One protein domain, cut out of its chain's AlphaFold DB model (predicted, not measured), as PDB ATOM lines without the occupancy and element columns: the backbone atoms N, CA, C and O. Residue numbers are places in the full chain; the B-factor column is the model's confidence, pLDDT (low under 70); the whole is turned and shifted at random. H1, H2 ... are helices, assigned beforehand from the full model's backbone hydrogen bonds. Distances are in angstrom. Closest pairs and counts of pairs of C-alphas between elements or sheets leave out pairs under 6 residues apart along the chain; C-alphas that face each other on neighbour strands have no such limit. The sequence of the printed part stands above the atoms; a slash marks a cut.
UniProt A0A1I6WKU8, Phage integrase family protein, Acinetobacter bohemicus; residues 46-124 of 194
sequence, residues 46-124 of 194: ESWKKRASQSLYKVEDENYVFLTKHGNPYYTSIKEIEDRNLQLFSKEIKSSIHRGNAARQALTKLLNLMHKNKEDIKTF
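AT A GLANCE: This is residues 46 to 124 of the 194 residues of the protein "Phage integrase family protein" of Acinetobacter bohemicus (UniProt A0A1I6WKU8). What shape is this? Little regular structure: a loose body of loops with short H1 and H2 at its rim, and H3 as an arm along the longest axis, residues 117 to 124 folding back beside it. What is in it? The printed part has 79 residues, 31 of them in three named helices, H1, H2, H3 in chain order: all helix, no named strand. It is loose, radius of gyration of the C-alphas 15.7 A, spanning 49 by 26 by 20 A.

IN THESE COORDINATES: Where is H1? Residues 46 to 52, 9.6 A, from C-alpha 46 at (101.418, 133.133, 88.939). And then? H2 is residues 78 to 85, 10.6 A; H3 is residues 101 to 116, 22.3 A, ending at C-alpha 116 at (75.401, 134.878, 72.626).

HOW THE PARTS SIT: Do helices touch? H1, H2 and H3 are apart from one another. Are O i to N i+4 pairs within hydrogen-bond range? Every pair is in H2 and H3, 2 of 3 in H1.

THE WHOLE: How far does it reach? The farthest C-alphas, of Leu 86 and Lys 118, are 50.4 A apart. Any breaks? The printed part has no cut; both links, 25 and 15 residues, are long. Where is confidence low? Residues 90 to 95 have pLDDT under 70.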
ATOM      1  N   GLU A  46     102.069 133.563  87.689       97.19
ATOM      2  CA  GLU A  46     101.418 133.133  88.939       97.19
ATOM      3  C   GLU A  46     100.171 132.276  88.692       97.19
ATOM      4  O   GLU A  46      99.835 131.380  89.471       97.19
ATOM      5  N   SER A  47      99.490 132.509  87.566       95.94
ATOM      6  CA  SER A  47      98.315 131.734  87.182       95.94
ATOM      7  C   SER A  47      98.649 130.266  86.912       95.94
ATOM      8  O   SER A  47      97.861 129.391  87.288       95.94
ATOM      9  N   TRP A  48      99.809 129.993  86.303       97.38
ATOM     10  CA  TRP A  48     100.289 128.639  86.070       97.38
ATOM     11  C   TRP A  48     100.796 128.024  87.371       97.38
ATOM     12  O   TRP A  48     100.299 126.966  87.753       97.38
ATOM     13  N   LYS A  49     101.666 128.720  88.119       96.81
ATOM     14  CA  LYS A  49     102.221 128.223  89.394       96.81
ATOM     15  C   LYS A  49     101.133 127.811  90.387       96.81
ATOM     16  O   LYS A  49     101.223 126.755  91.013       96.81
ATOM     17  N   LYS A  50     100.048 128.591  90.479       96.50
ATOM     18  CA  LYS A  50      98.882 128.273  91.322       96.50
ATOM     19  C   LYS A  50      98.162 126.987  90.903       96.50
ATOM     20  O   LYS A  50      97.613 126.293  91.753       96.50
ATOM     21  N   ARG A  51      98.106 126.681  89.606       95.69
ATOM     22  CA  ARG A  51      97.515 125.428  89.104       95.69
ATOM     23  C   ARG A  51      98.486 124.267  89.275       95.69
ATOM     24  O   ARG A  51      98.066 123.192  89.686       95.69
ATOM     25  N   ALA A  52      99.766 124.499  88.998       95.69
ATOM     26  CA  ALA A  52     100.838 123.525  89.139       95.69
ATOM     27  C   ALA A  52     100.961 123.030  90.585       95.69
ATOM     28  O   ALA A  52     100.999 121.827  90.804       95.69
ATOM     29  N   SER A  53     100.875 123.910  91.588       94.12
ATOM     30  CA  SER A  53     100.907 123.511  93.007       94.12
ATOM     31  C   SER A  53      99.782 122.545  93.416       94.12
ATOM     32  O   SER A  53      99.920 121.793  94.385       94.12
ATOM     33  N   GLN A  54      98.681 122.512  92.661       92.75
ATOM     34  CA  GLN A  54      97.562 121.590  92.863       92.75
ATOM     35  C   GLN A  54      97.697 120.287  92.063       92.75
ATOM     36  O   GLN A  54      96.958 119.346  92.338       92.75
ATOM     37  N   SER A  55      98.620 120.207  91.100       92.75
ATOM     38  CA  SER A  55      98.824 119.000  90.296       92.75
ATOM     39  C   SER A  55      99.640 117.937  91.044       92.75
ATOM     40  O   SER A  55     100.126 118.168  92.159       92.75
ATOM     41  N   LEU A  56      99.771 116.762  90.418       91.00
ATOM     42  CA  LEU A  56     100.629 115.675  90.891       91.00
ATOM     43  C   LEU A  56     102.098 116.111  90.961       91.00
ATOM     44  O   LEU A  56     102.739 115.924  91.989       91.00
ATOM     45  N   TYR A  57     102.589 116.743  89.892       92.44
ATOM     46  CA  TYR A  57     103.999 117.101  89.718       92.44
ATOM     47  C   TYR A  57     104.405 118.443  90.333       92.44
ATOM     48  O   TYR A  57     105.572 118.789  90.273       92.44
ATOM     49  N   LYS A  58     103.484 119.201  90.944       92.69
ATOM     50  CA  LYS A  58     103.802 120.484  91.607       92.69
ATOM     51  C   LYS A  58     104.515 121.471  90.670       92.69
ATOM     52  O   LYS A  58     104.310 121.442  89.463       92.69
ATOM     53  N   VAL A  59     105.240 122.442  91.213       93.06
ATOM     54  CA  VAL A  59     105.910 123.484  90.418       93.06
ATOM     55  C   VAL A  59     107.276 122.961  89.962       93.06
ATOM     56  O   VAL A  59     108.305 123.474  90.374       93.06
ATOM     57  N   GLU A  60     107.250 121.903  89.155       91.75
ATOM     58  CA  GLU A  60     108.430 121.234  88.602       91.75
ATOM     59  C   GLU A  60     108.409 121.297  87.072       91.75
ATOM     60  O   GLU A  60     107.338 121.348  86.453       91.75
ATOM     61  N   ASP A  61     109.592 121.231  86.463       88.06
ATOM     62  CA  ASP A  61     109.772 121.341  85.009       88.06
ATOM     63  C   ASP A  61     109.116 120.187  84.230       88.06
ATOM     64  O   ASP A  61     108.704 120.356  83.083       88.06
ATOM     65  N   GLU A  62     108.964 119.014  84.852       88.06
ATOM     66  CA  GLU A  62     108.320 117.841  84.239       88.06
ATOM     67  C   GLU A  62     106.780 117.889  84.265       88.06
ATOM     68  O   GLU A  62     106.112 116.929  83.868       88.06
ATOM     69  N   ASN A  63     106.182 118.982  84.745       94.00
ATOM     70  CA  ASN A  63     104.733 119.111  84.827       94.00
ATOM     71  C   ASN A  63     104.093 119.475  83.471       94.00
ATOM     72  O   ASN A  63     104.727 119.883  82.500       94.00
ATOM     73  N   TYR A  64     102.771 119.357  83.407       95.25
ATOM     74  CA  TYR A  64     101.994 119.745  82.239       95.25
ATOM     75  C   TYR A  64     102.027 121.254  82.002       95.25
ATOM     76  O   TYR A  64     101.788 122.056  82.907       95.25
ATOM     77  N   VAL A  65     102.153 121.632  80.726       95.44
ATOM     78  CA  VAL A  65     102.001 123.027  80.301       95.44
ATOM     79  C   VAL A  65     100.604 123.540  80.656       95.44
ATOM     80  O   VAL A  65     100.454 124.529  81.365       95.44
ATOM     81  N   PHE A  66      99.551 122.842  80.223       95.50
ATOM     82  CA  PHE A  66      98.172 123.281  80.441       95.50
ATOM     83  C   PHE A  66      97.475 122.471  81.530       95.50
ATOM     84  O   PHE A  66      97.227 121.272  81.386       95.50
ATOM     85  N   LEU A  67      97.074 123.177  82.585       95.00
ATOM     86  CA  LEU A  67      96.364 122.627  83.731       95.00
ATOM     87  C   LEU A  67      94.991 123.283  83.883       95.00
ATOM     88  O   LEU A  67      94.794 124.478  83.634       95.00
ATOM     89  N   THR A  68      94.022 122.501  84.340       92.88
ATOM     90  CA  THR A  68      92.720 123.022  84.763       92.88
ATOM     91  C   THR A  68      92.861 123.871  86.032       92.88
ATOM     92  O   THR A  68      93.894 123.873  86.698       92.88
ATOM     93  N   LYS A  69      91.788 124.568  86.420       90.38
ATOM     94  CA  LYS A  69      91.744 125.359  87.664       90.38
ATOM     95  C   LYS A  69      91.963 124.547  88.953       90.38
ATOM     96  O   LYS A  69      92.107 125.153  90.001       90.38
ATOM     97  N   HIS A  70      91.907 123.216  88.859       89.62
ATOM     98  CA  HIS A  70      92.100 122.275  89.963       89.62
ATOM     99  C   HIS A  70      93.446 121.538  89.875       89.62
ATOM    100  O   HIS A  70      93.610 120.509  90.516       89.62
ATOM    101  N   GLY A  71      94.362 121.974  89.003       92.12
ATOM    102  CA  GLY A  71      95.655 121.310  88.810       92.12
ATOM    103  C   GLY A  71      95.596 119.980  88.056       92.12
ATOM    104  O   GLY A  71      96.611 119.310  87.931       92.12
ATOM    105  N   ASN A  72      94.442 119.589  87.510       92.62
ATOM    106  CA  ASN A  72      94.351 118.384  86.682       92.62
ATOM    107  C   ASN A  72      94.806 118.660  85.243       92.62
ATOM    108  O   ASN A  72      94.458 119.726  84.713       92.62
ATOM    109  N   PRO A  73      95.473 117.705  84.576       94.00
ATOM    110  CA  PRO A  73      95.766 117.815  83.156       94.00
ATOM    111  C   PRO A  73      94.500 117.657  82.308       94.00
ATOM    112  O   PRO A  73      93.510 117.040  82.705       94.00
ATOM    113  N   TYR A  74      94.533 118.187  81.086       93.38
ATOM    114  CA  TYR A  74      93.451 117.975  80.117       93.38
ATOM    115  C   TYR A  74      93.423 116.535  79.578       93.38
ATOM    116  O   TYR A  74      92.345 116.000  79.295       93.38
ATOM    117  N   TYR A  75      94.598 115.915  79.475       93.56
ATOM    118  CA  TYR A  75      94.809 114.509  79.155       93.56
ATOM    119  C   TYR A  75      95.851 113.944  80.119       93.56
ATOM    120  O   TYR A  75      96.954 114.477  80.195       93.56
ATOM    121  N   THR A  76      95.498 112.890  80.850       93.94
ATOM    122  CA  THR A  76      96.451 112.182  81.717       93.94
ATOM    123  C   THR A  76      97.427 111.406  80.837       93.94
ATOM    124  O   THR A  76      96.987 110.700  79.926       93.94
ATOM    125  N   SER A  77      98.726 111.568  81.096       93.69
ATOM    126  CA  SER A  77      99.783 110.911  80.319       93.69
ATOM    127  C   SER A  77      99.963 109.462  80.758       93.69
ATOM    128  O   SER A  77      99.569 109.091  81.866       93.69
ATOM    129  N   ILE A  78     100.582 108.646  79.908       92.44
ATOM    130  CA  ILE A  78     100.987 107.283  80.266       92.44
ATOM    131  C   ILE A  78     101.961 107.323  81.450       92.44
ATOM    132  O   ILE A  78     101.729 106.609  82.423       92.44
ATOM    133  N   LYS A  79     102.955 108.229  81.426       91.62
ATOM    134  CA  LYS A  79     103.897 108.446  82.540       91.62
ATOM    135  C   LYS A  79     103.167 108.697  83.858       91.62
ATOM    136  O   LYS A  79     103.453 108.053  84.856       91.62
ATOM    137  N   GLU A  80     102.181 109.590  83.863       92.06
ATOM    138  CA  GLU A  80     101.420 109.890  85.077       92.06
ATOM    139  C   GLU A  80     100.605 108.687  85.570       92.06
ATOM    140  O   GLU A  80     100.501 108.461  86.775       92.06
ATOM    141  N   ILE A  81     100.030 107.896  84.661       91.25
ATOM    142  CA  ILE A  81      99.334 106.656  85.030       91.25
ATOM    143  C   ILE A  81     100.312 105.675  85.696       91.25
ATOM    144  O   ILE A  81      99.973 105.087  86.723       91.25
ATOM    145  N   GLU A  82     101.517 105.520  85.148       90.94
ATOM    146  CA  GLU A  82     102.572 104.660  85.697       90.94
ATOM    147  C   GLU A  82     103.068 105.157  87.061       90.94
ATOM    148  O   GLU A  82     103.045 104.395  88.028       90.94
ATOM    149  N   ASP A  83     103.411 106.441  87.174       91.44
ATOM    150  CA  ASP A  83     103.875 107.076  88.411       91.44
ATOM    151  C   ASP A  83     102.866 106.894  89.561       91.44
ATOM    152  O   ASP A  83     103.234 106.636  90.713       91.44
ATOM    153  N   ARG A  84     101.564 106.992  89.251       88.00
ATOM    154  CA  ARG A  84     100.476 106.759  90.212       88.00
ATOM    155  C   ARG A  84     100.359 105.291  90.611       88.00
ATOM    156  O   ARG A  84     100.175 105.005  91.794       88.00
ATOM    157  N   ASN A  85     100.470 104.364  89.658       88.12
ATOM    158  CA  ASN A  85     100.428 102.925  89.936       88.12
ATOM    159  C   ASN A  85     101.594 102.489  90.833       88.12
ATOM    160  O   ASN A  85     101.411 101.657  91.721       88.12
ATOM    161  N   LEU A  86     102.766 103.097  90.636       89.06
ATOM    162  CA  LEU A  86     103.965 102.895  91.448       89.06
ATOM    163  C   LEU A  86     103.914 103.608  92.811       89.06
ATOM    164  O   LEU A  86     104.810 103.410  93.626       89.06
ATOM    165  N   GLN A  87     102.874 104.407  93.085       83.44
ATOM    166  CA  GLN A  87     102.717 105.187  94.321       83.44
ATOM    167  C   GLN A  87     103.930 106.086  94.619       83.44
ATOM    168  O   GLN A  87     104.298 106.272  95.777       83.44
ATOM    169  N   LEU A  88     104.536 106.673  93.576       81.75
ATOM    170  CA  LEU A  88     105.705 107.556  93.716       81.75
ATOM    171  C   LEU A  88     105.379 108.884  94.425       81.75
ATOM    172  O   LEU A  88     106.280 109.603  94.845       81.75
ATOM    173  N   PHE A  89     104.091 109.203  94.571       82.38
ATOM    174  CA  PHE A  89     103.584 110.435  95.170       82.38
ATOM    175  C   PHE A  89     102.548 110.136  96.266       82.38
ATOM    176  O   PHE A  89     102.006 109.031  96.354       82.38
ATOM    177  N   SER A  90     102.249 111.128  97.111       69.44
ATOM    178  CA  SER A  90     101.345 110.955  98.254       69.44
ATOM    179  C   SER A  90      99.921 110.548  97.836       69.44
ATOM    180  O   SER A  90      99.338 111.077  96.887       69.44
ATOM    181  N   LYS A  91      99.314 109.626  98.602       62.44
ATOM    182  CA  LYS A  91      97.953 109.093  98.367       62.44
ATOM    183  C   LYS A  91      96.832 110.139  98.466       62.44
ATOM    184  O   LYS A  91      95.684 109.837  98.147       62.44
ATOM    185  N   GLU A  92      97.140 111.351  98.918       61.56
ATOM    186  CA  GLU A  92      96.165 112.427  99.107       61.56
ATOM    187  C   GLU A  92      95.674 113.027  97.780       61.56
ATOM    188  O   GLU A  92      94.566 113.564  97.716       61.56
ATOM    189  N   ILE A  93      96.439 112.882  96.692       64.62
ATOM    190  CA  ILE A  93      96.071 113.419  95.377       64.62
ATOM    191  C   ILE A  93      95.112 112.447  94.669       64.62
ATOM    192  O   ILE A  93      95.466 111.730  93.732       64.62
ATOM    193  N   LYS A  94      93.848 112.428  95.110       58.62
ATOM    194  CA  LYS A  94      92.756 111.766  94.379       58.62
ATOM    195  C   LYS A  94      92.563 112.462  93.036       58.62
ATOM    196  O   LYS A  94      92.027 113.564  92.976       58.62
ATOM    197  N   SER A  95      92.950 111.812  91.948       66.44
ATOM    198  CA  SER A  95      92.734 112.355  90.607       66.44
ATOM    199  C   SER A  95      92.297 111.263  89.639       66.44
ATOM    200  O   SER A  95      92.813 110.147  89.632       66.44
ATOM    201  N   SER A  96      91.293 111.579  88.829       80.56
ATOM    202  CA  SER A  96      90.755 110.678  87.816       80.56
ATOM    203  C   SER A  96      91.607 110.709  86.545       80.56
ATOM    204  O   SER A  96      92.435 111.596  86.348       80.56
ATOM    205  N   ILE A  97      91.430 109.708  85.681       89.19
ATOM    206  CA  ILE A  97      92.056 109.698  84.355       89.19
ATOM    207  C   ILE A  97      91.278 110.657  83.447       89.19
ATOM    208  O   ILE A  97      90.084 110.473  83.200       89.19
ATOM    209  N   HIS A  98      91.964 111.663  82.911       91.62
ATOM    210  CA  HIS A  98      91.387 112.678  82.037       91.62
ATOM    211  C   HIS A  98      91.605 112.334  80.558       91.62
ATOM    212  O   HIS A  98      92.708 111.996  80.136       91.62
ATOM    213  N   ARG A  99      90.541 112.443  79.744       91.81
ATOM    214  CA  ARG A  99      90.545 112.125  78.296       91.81
ATOM    215  C   ARG A  99      90.040 113.281  77.416       91.81
ATOM    216  O   ARG A  99      89.289 113.078  76.455       91.81
ATOM    217  N   GLY A 100      90.386 114.517  77.777       90.62
ATOM    218  CA  GLY A 100      90.091 115.712  76.978       90.62
ATOM    219  C   GLY A 100      88.706 116.325  77.150       90.62
ATOM    220  O   GLY A 100      88.400 117.321  76.499       90.62
ATOM    221  N   ASN A 101      87.857 115.783  78.028       90.94
ATOM    222  CA  ASN A 101      86.502 116.314  78.233       90.94
ATOM    223  C   ASN A 101      86.516 117.779  78.685       90.94
ATOM    224  O   ASN A 101      85.680 118.557  78.237       90.94
ATOM    225  N   ALA A 102      87.495 118.174  79.505       91.25
ATOM    226  CA  ALA A 102      87.659 119.562  79.924       91.25
ATOM    227  C   ALA A 102      87.986 120.500  78.746       91.25
ATOM    228  O   ALA A 102      87.480 121.617  78.706       91.25
ATOM    229  N   ALA A 103      88.777 120.043  77.768       91.25
ATOM    230  CA  ALA A 103      89.127 120.837  76.589       91.25
ATOM    231  C   ALA A 103      87.909 121.011  75.676       91.25
ATOM    232  O   ALA A 103      87.602 122.123  75.255       91.25
ATOM    233  N   ARG A 104      87.158 119.925  75.444       93.06
ATOM    234  CA  ARG A 104      85.903 119.970  74.679       93.06
ATOM    235  C   ARG A 104      84.886 120.908  75.325       93.06
ATOM    236  O   ARG A 104      84.326 121.748  74.640       93.06
ATOM    237  N   GLN A 105      84.710 120.827  76.645       93.31
ATOM    238  CA  GLN A 105      83.817 121.728  77.377       93.31
ATOM    239  C   GLN A 105      84.267 123.191  77.316       93.31
ATOM    240  O   GLN A 105      83.420 124.076  77.233       93.31
ATOM    241  N   ALA A 106      85.575 123.462  77.368       92.06
ATOM    242  CA  ALA A 106      86.093 124.818  77.209       92.06
ATOM    243  C   ALA A 106      85.750 125.382  75.820       92.06
ATOM    244  O   ALA A 106      85.250 126.500  75.734       92.06
ATOM    245  N   LEU A 107      85.916 124.574  74.765       94.12
ATOM    246  CA  LEU A 107      85.503 124.943  73.410       94.12
ATOM    247  C   LEU A 107      83.989 125.180  73.323       94.12
ATOM    248  O   LEU A 107      83.569 126.211  72.815       94.12
ATOM    249  N   THR A 108      83.163 124.285  73.868       94.69
ATOM    250  CA  THR A 108      81.701 124.466  73.877       94.69
ATOM    251  C   THR A 108      81.293 125.764  74.573       94.69
ATOM    252  O   THR A 108      80.439 126.488  74.074       94.69
ATOM    253  N   LYS A 109      81.919 126.098  75.708       94.81
ATOM    254  CA  LYS A 109      81.658 127.364  76.408       94.81
ATOM    255  C   LYS A 109      82.042 128.573  75.565       94.81
ATOM    256  O   LYS A 109      81.285 129.536  75.549       94.81
ATOM    257  N   LEU A 110      83.179 128.515  74.874       94.56
ATOM    258  CA  LEU A 110      83.612 129.577  73.970       94.56
ATOM    259  C   LEU A 110      82.603 129.776  72.830       94.56
ATOM    260  O   LEU A 110      82.142 130.893  72.632       94.56
ATOM    261  N   LEU A 111      82.188 128.697  72.160       95.19
ATOM    262  CA  LEU A 111      81.191 128.756  71.085       95.19
ATOM    263  C   LEU A 111      79.868 129.364  71.565       95.19
ATOM    264  O   LEU A 111      79.331 130.261  70.924       95.19
ATOM    265  N   ASN A 112      79.385 128.946  72.738       94.88
ATOM    266  CA  ASN A 112      78.161 129.495  73.320       94.88
ATOM    267  C   ASN A 112      78.278 130.998  73.623       94.88
ATOM    268  O   ASN A 112      77.295 131.727  73.490       94.88
ATOM    269  N   LEU A 113      79.457 131.472  74.044       96.25
ATOM    270  CA  LEU A 113      79.705 132.901  74.260       96.25
ATOM    271  C   LEU A 113      79.681 133.677  72.940       96.25
ATOM    272  O   LEU A 113      79.024 134.711  72.872       96.25
ATOM    273  N   MET A 114      80.322 133.156  71.891       95.75
ATOM    274  CA  MET A 114      80.332 133.785  70.566       95.75
ATOM    275  C   MET A 114      78.916 133.859  69.967       95.75
ATOM    276  O   MET A 114      78.490 134.908  69.489       95.75
ATOM    277  N   HIS A 115      78.120 132.790  70.097       94.62
ATOM    278  CA  HIS A 115      76.711 132.790  69.678       94.62
ATOM    279  C   HIS A 115      75.858 133.775  70.472       94.62
ATOM    280  O   HIS A 115      75.038 134.487  69.894       94.62
ATOM    281  N   LYS A 116      76.071 133.873  71.790       96.00
ATOM    282  CA  LYS A 116      75.401 134.878  72.626       96.00
ATOM    283  C   LYS A 116      75.741 136.305  72.180       96.00
ATOM    284  O   LYS A 116      74.876 137.177  72.232       96.00
ATOM    285  N   ASN A 117      76.967 136.522  71.710       96.69
ATOM    286  CA  ASN A 117      77.433 137.793  71.162       96.69
ATOM    287  C   ASN A 117      76.998 138.033  69.703       96.69
ATOM    288  O   ASN A 117      77.367 139.056  69.133       96.69
ATOM    289  N   LYS A 118      76.186 137.139  69.116       95.25
ATOM    290  CA  LYS A 118      75.714 137.198  67.721       95.25
ATOM    291  C   LYS A 118      76.845 137.202  66.686       95.25
ATOM    292  O   LYS A 118      76.698 137.779  65.613       95.25
ATOM    293  N   GLU A 119      77.965 136.562  67.003       95.12
ATOM    294  CA  GLU A 119      79.032 136.339  66.032       95.12
ATOM    295  C   GLU A 119      78.571 135.314  64.983       95.12
ATOM    296  O   GLU A 119      77.951 134.300  65.323       95.12
ATOM    297  N   ASP A 120      78.879 135.565  63.709       92.88
ATOM    298  CA  ASP A 120      78.562 134.648  62.609       92.88
ATOM    299  C   ASP A 120      79.595 133.514  62.545       92.88
ATOM    300  O   ASP A 120      80.591 133.555  61.822       92.88
ATOM    301  N   ILE A 121      79.388 132.511  63.394       90.19
ATOM    302  CA  ILE A 121      80.276 131.362  63.556       90.19
ATOM    303  C   ILE A 121      79.473 130.062  63.538       90.19
ATOM    304  O   ILE A 121      78.568 129.828  64.345       90.19
ATOM    305  N   LYS A 122      79.894 129.143  62.666       90.00
ATOM    306  CA  LYS A 122      79.412 127.759  62.661       90.00
ATOM    307  C   LYS A 122      79.983 126.980  63.844       90.00
ATOM    308  O   LYS A 122      81.110 127.206  64.278       90.00
ATOM    309  N   THR A 123      79.218 126.018  64.347       89.94
ATOM    310  CA  THR A 123      79.716 125.076  65.352       89.94
ATOM    311  C   THR A 123      80.851 124.228  64.780       89.94
ATOM    312  O   THR A 123      80.794 123.780  63.636       89.94
ATOM    313  N   PHE A 124      81.890 123.999  65.585       92.31
ATOM    314  CA  PHE A 124      83.037 123.182  65.194       92.31
ATOM    315  C   PHE A 124      83.663 122.462  66.391       92.31
ATOM    316  O   PHE A 124      83.400 122.762  67.557       92.31
TER     317      PHE A 124